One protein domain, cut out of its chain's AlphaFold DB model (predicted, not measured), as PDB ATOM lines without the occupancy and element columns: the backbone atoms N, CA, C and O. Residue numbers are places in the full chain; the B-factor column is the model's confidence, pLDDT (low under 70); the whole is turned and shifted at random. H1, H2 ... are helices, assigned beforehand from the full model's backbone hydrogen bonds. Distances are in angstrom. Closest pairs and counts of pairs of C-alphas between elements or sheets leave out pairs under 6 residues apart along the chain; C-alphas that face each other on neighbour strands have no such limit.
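AT A GLANCE: This is residues 9 to 83 of the 217 residues of an uncharacterized protein of Mytilus galloprovincialis (UniProt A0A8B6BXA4). Two helices running the same way meet near their first residues as a narrow V; H2 is the much longer arm, and its residues 58 to 83 stick out from a small body. Residues 35 to 46 fold back from the end of H1 to the start of H2. The printed part has 75 residues, all helix in class, with H1 then H2 and no named strand. It is an extended rod, radius of gyration of the C-alphas 17.8 A, spanning 61 by 25 by 16 A.

IN THESE COORDINATES: H1, residues 18 to 34, begins at C-alpha 18 (8.238, 42.545, 111.693) and measures 24.5 A. H2, residues 47 to 83, measures 51.5 A and ends at C-alpha 83 (8.801, 14.118, 62.777).

HOW THE PARTS SIT: H1, with residues 18 to 25 alone, touches residues 48 to 52 of H2; the closest C-alphas, of Ala 22 and Leu 49, are 5.9 A apart. The tilt is only just steep, 36 degrees. Every O i to N i+4 pair is within hydrogen-bond range in H1, and 32 of 33 in H2.

THE WHOLE: The printed part has no cut. The link is long, 12 residues. pLDDT is under 70 at residues 9 to 12, 40 and 80 to 83.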
ATOM      1  N   ASP A   9       0.693  20.077 108.860       59.62
ATOM      2  CA  ASP A   9       1.676  20.809 108.032       59.62
ATOM      3  C   ASP A   9       1.684  22.357 108.208       59.62
ATOM      4  O   ASP A   9       2.267  23.078 107.399       59.62
ATOM      5  N   ASN A  10       1.055  22.892 109.265       64.25
ATOM      6  CA  ASN A  10       0.941  24.306 109.588       64.25
ATOM      7  C   ASN A  10       1.815  24.682 110.793       64.25
ATOM      8  O   ASN A  10       1.657  24.163 111.902       64.25
ATOM      9  N   ILE A  11       2.694  25.660 110.579       69.44
ATOM     10  CA  ILE A  11       3.448  26.336 111.635       69.44
ATOM     11  C   ILE A  11       2.715  27.626 111.981       69.44
ATOM     12  O   ILE A  11       2.637  28.534 111.152       69.44
ATOM     13  N   LEU A  12       2.212  27.728 113.212       69.69
ATOM     14  CA  LEU A  12       1.664  28.976 113.728       69.69
ATOM     15  C   LEU A  12       2.683  29.611 114.672       69.69
ATOM     16  O   LEU A  12       2.949  29.088 115.745       69.69
ATOM     17  N   SER A  13       3.249  30.751 114.285       72.50
ATOM     18  CA  SER A  13       4.209  31.477 115.119       72.50
ATOM     19  C   SER A  13       3.723  32.900 115.354       72.50
ATOM     20  O   SER A  13       3.325  33.592 114.417       72.50
ATOM     21  N   SER A  14       3.749  33.326 116.615       77.94
ATOM     22  CA  SER A  14       3.457  34.704 117.013       77.94
ATOM     23  C   SER A  14       4.776  35.416 117.287       77.94
ATOM     24  O   SER A  14       5.551  34.973 118.132       77.94
ATOM     25  N   LEU A  15       5.039  36.503 116.567       80.06
ATOM     26  CA  LEU A  15       6.256  37.302 116.703       80.06
ATOM     27  C   LEU A  15       5.870  38.763 116.929       80.06
ATOM     28  O   LEU A  15       4.931  39.262 116.314       80.06
ATOM     29  N   GLU A  16       6.590  39.438 117.823       80.81
ATOM     30  CA  GLU A  16       6.280  40.813 118.242       80.81
ATOM     31  C   GLU A  16       6.809  41.873 117.263       80.81
ATOM     32  O   GLU A  16       6.340  43.007 117.264       80.81
ATOM     33  N   ASN A  17       7.775  41.504 116.415       86.75
ATOM     34  CA  ASN A  17       8.493  42.415 115.529       86.75
ATOM     35  C   ASN A  17       8.491  41.922 114.072       86.75
ATOM     36  O   ASN A  17       8.696  40.737 113.798       86.75
ATOM     37  N   GLU A  18       8.318  42.849 113.127       83.00
ATOM     38  CA  GLU A  18       8.238  42.545 111.693       83.00
ATOM     39  C   GLU A  18       9.563  42.022 111.125       83.00
ATOM     40  O   GLU A  18       9.576  41.106 110.301       83.00
ATOM     41  N   ASP A  19      10.692  42.574 111.574       85.62
ATOM     42  CA  ASP A  19      12.010  42.167 111.074       85.62
ATOM     43  C   ASP A  19      12.391  40.764 111.549       85.62
ATOM     44  O   ASP A  19      13.044  40.008 110.826       85.62
ATOM     45  N   ASP A  20      11.953  40.382 112.747       85.50
ATOM     46  CA  ASP A  20      12.172  39.034 113.264       85.50
ATOM     47  C   ASP A  20      11.243  38.026 112.581       85.50
ATOM     48  O   ASP A  20      11.663  36.902 112.309       85.50
ATOM     49  N   ALA A  21      10.042  38.453 112.174       83.19
ATOM     50  CA  ALA A  21       9.151  37.654 111.338       83.19
ATOM     51  C   ALA A  21       9.717  37.399 109.931       83.19
ATOM     52  O   ALA A  21       9.647  36.271 109.438       83.19
ATOM     53  N   ALA A  22      10.361  38.396 109.316       84.00
ATOM     54  CA  ALA A  22      11.058  38.221 108.040       84.00
ATOM     55  C   ALA A  22      12.248  37.251 108.149       84.00
ATOM     56  O   ALA A  22      12.393  36.352 107.316       84.00
ATOM     57  N   LYS A  23      13.075  37.376 109.197       87.25
ATOM     58  CA  LYS A  23      14.177  36.428 109.455       87.25
ATOM     59  C   LYS A  23      13.654  35.014 109.679       87.25
ATOM     60  O   LYS A  23      14.233  34.057 109.170       87.25
ATOM     61  N   TYR A  24      12.562  34.894 110.430       85.62
ATOM     62  CA  TYR A  24      11.934  33.618 110.728       85.62
ATOM     63  C   TYR A  24      11.410  32.929 109.465       85.62
ATOM     64  O   TYR A  24      11.665  31.743 109.289       85.62
ATOM     65  N   PHE A  25      10.773  33.664 108.546       84.75
ATOM     66  CA  PHE A  25      10.341  33.122 107.251       84.75
ATOM     67  C   PHE A  25      11.506  32.530 106.446       84.75
ATOM     68  O   PHE A  25      11.427  31.390 105.987       84.75
ATOM     69  N   VAL A  26      12.614  33.268 106.326       85.19
ATOM     70  CA  VAL A  26      13.802  32.796 105.593       85.19
ATOM     71  C   VAL A  26      14.401  31.552 106.257       85.19
ATOM     72  O   VAL A  26      14.719  30.579 105.574       85.19
ATOM     73  N   GLN A  27      14.513  31.548 107.590       86.94
ATOM     74  CA  GLN A  27      15.029  30.398 108.338       86.94
ATOM     75  C   GLN A  27      14.123  29.172 108.222       86.94
ATOM     76  O   GLN A  27      14.618  28.075 107.973       86.94
ATOM     77  N   ALA A  28      12.808  29.344 108.373       84.50
ATOM     78  CA  ALA A  28      11.837  28.260 108.274       84.50
ATOM     79  C   ALA A  28      11.868  27.619 106.883       84.50
ATOM     80  O   ALA A  28      11.858  26.395 106.771       84.50
ATOM     81  N   ARG A  29      11.979  28.433 105.827       79.88
ATOM     82  CA  ARG A  29      12.076  27.941 104.452       79.88
ATOM     83  C   ARG A  29      13.378  27.180 104.197       79.88
ATOM     84  O   ARG A  29      13.329  26.117 103.589       79.88
ATOM     85  N   SER A  30      14.513  27.679 104.697       85.00
ATOM     86  CA  SER A  30      15.794  26.963 104.610       85.00
ATOM     87  C   SER A  30      15.726  25.622 105.334       85.00
ATOM     88  O   SER A  30      16.084  24.602 104.763       85.00
ATOM     89  N   LEU A  31      15.204  25.606 106.562       84.19
ATOM     90  CA  LEU A  31      15.125  24.393 107.373       84.19
ATOM     91  C   LEU A  31      14.188  23.345 106.759       84.19
ATOM     92  O   LEU A  31      14.515  22.162 106.751       84.19
ATOM     93  N   MET A  32      13.035  23.774 106.238       78.62
ATOM     94  CA  MET A  32      12.116  22.891 105.517       78.62
ATOM     95  C   MET A  32      12.773  22.333 104.255       78.62
ATOM     96  O   MET A  32      12.734  21.123 104.048       78.62
ATOM     97  N   SER A  33      13.451  23.183 103.476       80.88
ATOM     98  CA  SER A  33      14.184  22.760 102.280       80.88
ATOM     99  C   SER A  33      15.278  21.740 102.606       80.88
ATOM    100  O   SER A  33      15.384  20.727 101.919       80.88
ATOM    101  N   ASP A  34      16.055  21.964 103.668       81.56
ATOM    102  CA  ASP A  34      17.105  21.042 104.125       81.56
ATOM    103  C   ASP A  34      16.520  19.698 104.582       81.56
ATOM    104  O   ASP A  34      17.138  18.645 104.422       81.56
ATOM    105  N   ALA A  35      15.301  19.723 105.123       77.94
ATOM    106  CA  ALA A  35      14.546  18.537 105.504       77.94
ATOM    107  C   ALA A  35      13.811  17.865 104.324       77.94
ATOM    108  O   ALA A  35      13.152  16.847 104.529       77.94
ATOM    109  N   GLY A  36      13.924  18.397 103.100       75.44
ATOM    110  CA  GLY A  36      13.269  17.862 101.902       75.44
ATOM    111  C   GLY A  36      11.786  18.228 101.768       75.44
ATOM    112  O   GLY A  36      11.065  17.596 100.997       75.44
ATOM    113  N   PHE A  37      11.316  19.230 102.510       70.31
ATOM    114  CA  PHE A  37       9.947  19.734 102.463       70.31
ATOM    115  C   PHE A  37       9.899  21.119 101.809       70.31
ATOM    116  O   PHE A  37      10.725  21.988 102.079       70.31
ATOM    117  N   ASN A  38       8.889  21.355 100.970       70.19
ATOM    118  CA  ASN A  38       8.640  22.674 100.395       70.19
ATOM    119  C   ASN A  38       7.605  23.430 101.242       70.19
ATOM    120  O   ASN A  38       6.503  22.931 101.484       70.19
ATOM    121  N   LEU A  39       7.947  24.645 101.673       70.75
ATOM    122  CA  LEU A  39       7.031  25.527 102.391       70.75
ATOM    123  C   LEU A  39       6.096  26.211 101.383       70.75
ATOM    124  O   LEU A  39       6.451  27.226 100.791       70.75
ATOM    125  N   ARG A  40       4.908  25.627 101.181       65.62
ATOM    126  CA  ARG A  40       3.975  26.015 100.105       65.62
ATOM    127  C   ARG A  40       3.126  27.248 100.382       65.62
ATOM    128  O   ARG A  40       2.611  27.852  99.452       65.62
ATOM    129  N   SER A  41       2.884  27.571 101.648       70.44
ATOM    130  CA  SER A  41       1.973  28.653 102.003       70.44
ATOM    131  C   SER A  41       2.440  29.361 103.258       70.44
ATOM    132  O   SER A  41       2.841  28.733 104.238       70.44
ATOM    133  N   TRP A  42       2.371  30.687 103.212       76.81
ATOM    134  CA  TRP A  42       2.620  31.551 104.349       76.81
ATOM    135  C   TRP A  42       1.470  32.534 104.495       76.81
ATOM    136  O   TRP A  42       1.113  33.235 103.551       76.81
ATOM    137  N   SER A  43       0.906  32.607 105.695       75.62
ATOM    138  CA  SER A  43      -0.106  33.599 106.046       75.62
ATOM    139  C   SER A  43       0.397  34.410 107.228       75.62
ATOM    140  O   SER A  43       0.797  33.856 108.247       75.62
ATOM    141  N   SER A  44       0.394  35.733 107.091       80.75
ATOM    142  CA  SER A  44       0.773  36.650 108.159       80.75
ATOM    143  C   SER A  44      -0.166  37.844 108.188       80.75
ATOM    144  O   SER A  44      -0.721  38.247 107.170       80.75
ATOM    145  N   ASN A  45      -0.317  38.429 109.370       82.69
ATOM    146  CA  ASN A  45      -0.952  39.726 109.565       82.69
ATOM    147  C   ASN A  45      -0.055  40.905 109.126       82.69
ATOM    148  O   ASN A  45      -0.534  42.033 109.061       82.69
ATOM    149  N   CYS A  46       1.224  40.665 108.822       82.81
ATOM    150  CA  CYS A  46       2.162  41.680 108.354       82.81
ATOM    151  C   CYS A  46       2.204  41.736 106.815       82.81
ATOM    152  O   CYS A  46       2.515  40.739 106.150       82.81
ATOM    153  N   SER A  47       1.949  42.920 106.238       82.19
ATOM    154  CA  SER A  47       2.014  43.128 104.779       82.19
ATOM    155  C   SER A  47       3.421  42.882 104.243       82.19
ATOM    156  O   SER A  47       3.575  42.139 103.282       82.19
ATOM    157  N   LYS A  48       4.455  43.404 104.920       82.31
ATOM    158  CA  LYS A  48       5.867  43.251 104.527       82.31
ATOM    159  C   LYS A  48       6.252  41.782 104.348       82.31
ATOM    160  O   LYS A  48       6.930  41.428 103.388       82.31
ATOM    161  N   LEU A  49       5.793  40.921 105.256       82.19
ATOM    162  CA  LEU A  49       6.062  39.489 105.201       82.19
ATOM    163  C   LEU A  49       5.270  38.786 104.097       82.19
ATOM    164  O   LEU A  49       5.798  37.916 103.411       82.19
ATOM    165  N   THR A  50       4.015  39.191 103.907       83.44
ATOM    166  CA  THR A  50       3.153  38.685 102.833       83.44
ATOM    167  C   THR A  50       3.718  39.035 101.456       83.44
ATOM    168  O   THR A  50       3.722  38.200 100.555       83.44
ATOM    169  N   ASP A  51       4.234  40.251 101.293       84.38
ATOM    170  CA  ASP A  51       4.840  40.721 100.048       84.38
ATOM    171  C   ASP A  51       6.164  40.001  99.766       84.38
ATOM    172  O   ASP A  51       6.410  39.589  98.632       84.38
ATOM    173  N   LEU A  52       6.973  39.755 100.803       82.75
ATOM    174  CA  LEU A  52       8.204  38.968 100.706       82.75
ATOM    175  C   LEU A  52       7.912  37.518 100.286       82.75
ATOM    176  O   LEU A  52       8.549  37.011  99.362       82.75
ATOM    177  N   ALA A  53       6.918  36.872 100.906       80.44
ATOM    178  CA  ALA A  53       6.498  35.522 100.532       80.44
ATOM    179  C   ALA A  53       6.030  35.462  99.065       80.44
ATOM    180  O   ALA A  53       6.532  34.652  98.288       80.44
ATOM    181  N   LYS A  54       5.168  36.400  98.643       80.75
ATOM    182  CA  LYS A  54       4.698  36.505  97.250       80.75
ATOM    183  C   LYS A  54       5.829  36.729  96.248       80.75
ATOM    184  O   LYS A  54       5.817  36.135  95.169       80.75
ATOM    185  N   GLN A  55       6.787  37.601  96.569       81.25
ATOM    186  CA  GLN A  55       7.933  37.875  95.701       81.25
ATOM    187  C   GLN A  55       8.781  36.615  95.506       81.25
ATOM    188  O   GLN A  55       9.198  36.315  94.385       81.25
ATOM    189  N   HIS A  56       8.997  35.859  96.582       76.44
ATOM    190  CA  HIS A  56       9.746  34.613  96.533       76.44
ATOM    191  C   HIS A  56       9.032  33.548  95.684       76.44
ATOM    192  O   HIS A  56       9.661  32.924  94.826       76.44
ATOM    193  N   ASP A  57       7.728  33.351  95.879       75.50
ATOM    194  CA  ASP A  57       6.956  32.365  95.111       75.50
ATOM    195  C   ASP A  57       6.900  32.736  93.624       75.50
ATOM    196  O   ASP A  57       7.066  31.879  92.756       75.50
ATOM    197  N   SER A  58       6.780  34.031  93.317       75.94
ATOM    198  CA  SER A  58       6.818  34.535  91.939       75.94
ATOM    199  C   SER A  58       8.150  34.224  91.250       75.94
ATOM    200  O   SER A  58       8.155  33.785  90.102       75.94
ATOM    201  N   SER A  59       9.275  34.395  91.954       76.06
ATOM    202  CA  SER A  59      10.607  34.080  91.426       76.06
ATOM    203  C   SER A  59      10.794  32.577  91.193       76.06
ATOM    204  O   SER A  59      11.312  32.184  90.147       76.06
ATOM    205  N   LEU A  60      10.325  31.724  92.112       75.12
ATOM    206  CA  LEU A  60      10.374  30.270  91.931       75.12
ATOM    207  C   LEU A  60       9.552  29.833  90.712       75.12
ATOM    208  O   LEU A  60      10.032  29.048  89.892       75.12
ATOM    209  N   MET A  61       8.345  30.383  90.561       74.50
ATOM    210  CA  MET A  61       7.495  30.110  89.404       74.50
ATOM    211  C   MET A  61       8.132  30.603  88.110       74.50
ATOM    212  O   MET A  61       8.116  29.887  87.112       74.50
ATOM    213  N   GLU A  62       8.745  31.784  88.106       79.19
ATOM    214  CA  GLU A  62       9.471  32.291  86.942       79.19
ATOM    215  C   GLU A  62      10.636  31.367  86.556       79.19
ATOM    216  O   GLU A  62      10.787  31.021  85.384       79.19
ATOM    217  N   HIS A  63      11.426  30.898  87.525       78.56
ATOM    218  CA  HIS A  63      12.490  29.926  87.275       78.56
ATOM    219  C   HIS A  63      11.952  28.600  86.736       78.56
ATOM    220  O   HIS A  63      12.512  28.067  85.772       78.56
ATOM    221  N   PHE A  64      10.853  28.094  87.302       79.06
ATOM    222  CA  PHE A  64      10.173  26.909  86.792       79.06
ATOM    223  C   PHE A  64       9.736  27.112  85.341       79.06
ATOM    224  O   PHE A  64      10.091  26.306  84.484       79.06
ATOM    225  N   TRP A  65       9.026  28.200  85.035       77.81
ATOM    226  CA  TRP A  65       8.531  28.483  83.689       77.81
ATOM    227  C   TRP A  65       9.662  28.675  82.691       77.81
ATOM    228  O   TRP A  65       9.577  28.164  81.577       77.81
ATOM    229  N   ASN A  66      10.736  29.357  83.082       80.31
ATOM    230  CA  ASN A  66      11.912  29.536  82.241       80.31
ATOM    231  C   ASN A  66      12.585  28.196  81.940       80.31
ATOM    232  O   ASN A  66      12.925  27.930  80.786       80.31
ATOM    233  N   ARG A  67      12.718  27.319  82.942       78.38
ATOM    234  CA  ARG A  67      13.289  25.984  82.757       78.38
ATOM    235  C   ARG A  67      12.375  25.080  81.941       78.38
ATOM    236  O   ARG A  67      12.838  24.469  80.988       78.38
ATOM    237  N   TRP A  68      11.084  25.028  82.256       81.88
ATOM    238  CA  TRP A  68      10.095  24.280  81.488       81.88
ATOM    239  C   TRP A  68      10.086  24.749  80.034       81.88
ATOM    240  O   TRP A  68      10.214  23.942  79.124       81.88
ATOM    241  N   LYS A  69      10.040  26.060  79.793       78.06
ATOM    242  CA  LYS A  69      10.056  26.618  78.442       78.06
ATOM    243  C   LYS A  69      11.363  26.314  77.716       78.06
ATOM    244  O   LYS A  69      11.315  25.950  76.550       78.06
ATOM    245  N   SER A  70      12.513  26.465  78.368       77.25
ATOM    246  CA  SER A  70      13.811  26.194  77.746       77.25
ATOM    247  C   SER A  70      13.973  24.718  77.416       77.25
ATOM    248  O   SER A  70      14.329  24.385  76.295       77.25
ATOM    249  N   GLU A  71      13.682  23.831  78.361       80.94
ATOM    250  CA  GLU A  71      13.936  22.403  78.207       80.94
ATOM    251  C   GLU A  71      12.812  21.736  77.414       80.94
ATOM    252  O   GLU A  71      13.049  21.221  76.326       80.94
ATOM    253  N   TYR A  72      11.563  21.818  77.889       77.12
ATOM    254  CA  TYR A  72      10.439  21.102  77.283       77.12
ATOM    255  C   TYR A  72      10.123  21.599  75.872       77.12
ATOM    256  O   TYR A  72       9.969  20.783  74.972       77.12
ATOM    257  N   ILE A  73      10.071  22.916  75.625       79.75
ATOM    258  CA  ILE A  73       9.784  23.413  74.265       79.75
ATOM    259  C   ILE A  73      10.943  23.113  73.312       79.75
ATOM    260  O   ILE A  73      10.703  22.868  72.129       79.75
ATOM    261  N   THR A  74      12.190  23.107  73.794       77.31
ATOM    262  CA  THR A  74      13.333  22.708  72.962       77.31
ATOM    263  C   THR A  74      13.253  21.228  72.617       77.31
ATOM    264  O   THR A  74      13.332  20.900  71.436       77.31
ATOM    265  N   THR A  75      12.988  20.351  73.588       77.31
ATOM    266  CA  THR A  75      12.764  18.920  73.343       77.31
ATOM    267  C   THR A  75      11.581  18.690  72.401       77.31
ATOM    268  O   THR A  75      11.721  17.959  71.424       77.31
ATOM    269  N   LEU A  76      10.464  19.395  72.603       75.75
ATOM    270  CA  LEU A  76       9.276  19.323  71.748       75.75
ATOM    271  C   LEU A  76       9.578  19.757  70.313       75.75
ATOM    272  O   LEU A  76       9.170  19.122  69.338       75.75
ATOM    273  N   ARG A  77      10.350  20.835  70.158       77.06
ATOM    274  CA  ARG A  77      10.827  21.286  68.851       77.06
ATOM    275  C   ARG A  77      11.717  20.236  68.200       77.06
ATOM    276  O   ARG A  77      11.621  20.048  66.990       77.06
ATOM    277  N   GLU A  78      12.594  19.584  68.953       74.31
ATOM    278  CA  GLU A  78      13.476  18.539  68.434       74.31
ATOM    279  C   GLU A  78      12.706  17.290  68.018       74.31
ATOM    280  O   GLU A  78      12.944  16.800  66.912       74.31
ATOM    281  N   PHE A  79      11.738  16.848  68.823       73.94
ATOM    282  CA  PHE A  79      10.820  15.766  68.478       73.94
ATOM    283  C   PHE A  79      10.088  16.090  67.174       73.94
ATOM    284  O   PHE A  79      10.235  15.376  66.185       73.94
ATOM    285  N   HIS A  80       9.415  17.241  67.102       69.69
ATOM    286  CA  HIS A  80       8.666  17.649  65.912       69.69
ATOM    287  C   HIS A  80       9.562  17.903  64.686       69.69
ATOM    288  O   HIS A  80       9.142  17.656  63.553       69.69
ATOM    289  N   ARG A  81      10.807  18.370  64.871       66.50
ATOM    290  CA  ARG A  81      11.801  18.509  63.787       66.50
ATOM    291  C   ARG A  81      12.199  17.145  63.225       66.50
ATOM    292  O   ARG A  81      12.407  17.027  62.019       66.50
ATOM    293  N   GLN A  82      12.308  16.126  64.075       61.81
ATOM    294  CA  GLN A  82      12.531  14.748  63.635       61.81
ATOM    295  C   GLN A  82      11.285  14.183  62.928       61.81
ATOM    296  O   GLN A  82      11.424  13.519  61.901       61.81
ATOM    297  N   THR A  83      10.078  14.521  63.397       56.00
ATOM    298  CA  THR A  83       8.801  14.118  62.777       56.00
ATOM    299  C   THR A  83       8.584  14.745  61.394       56.00
ATOM    300  O   THR A  83       8.107  14.074  60.482       56.00
TER     301      THR A  83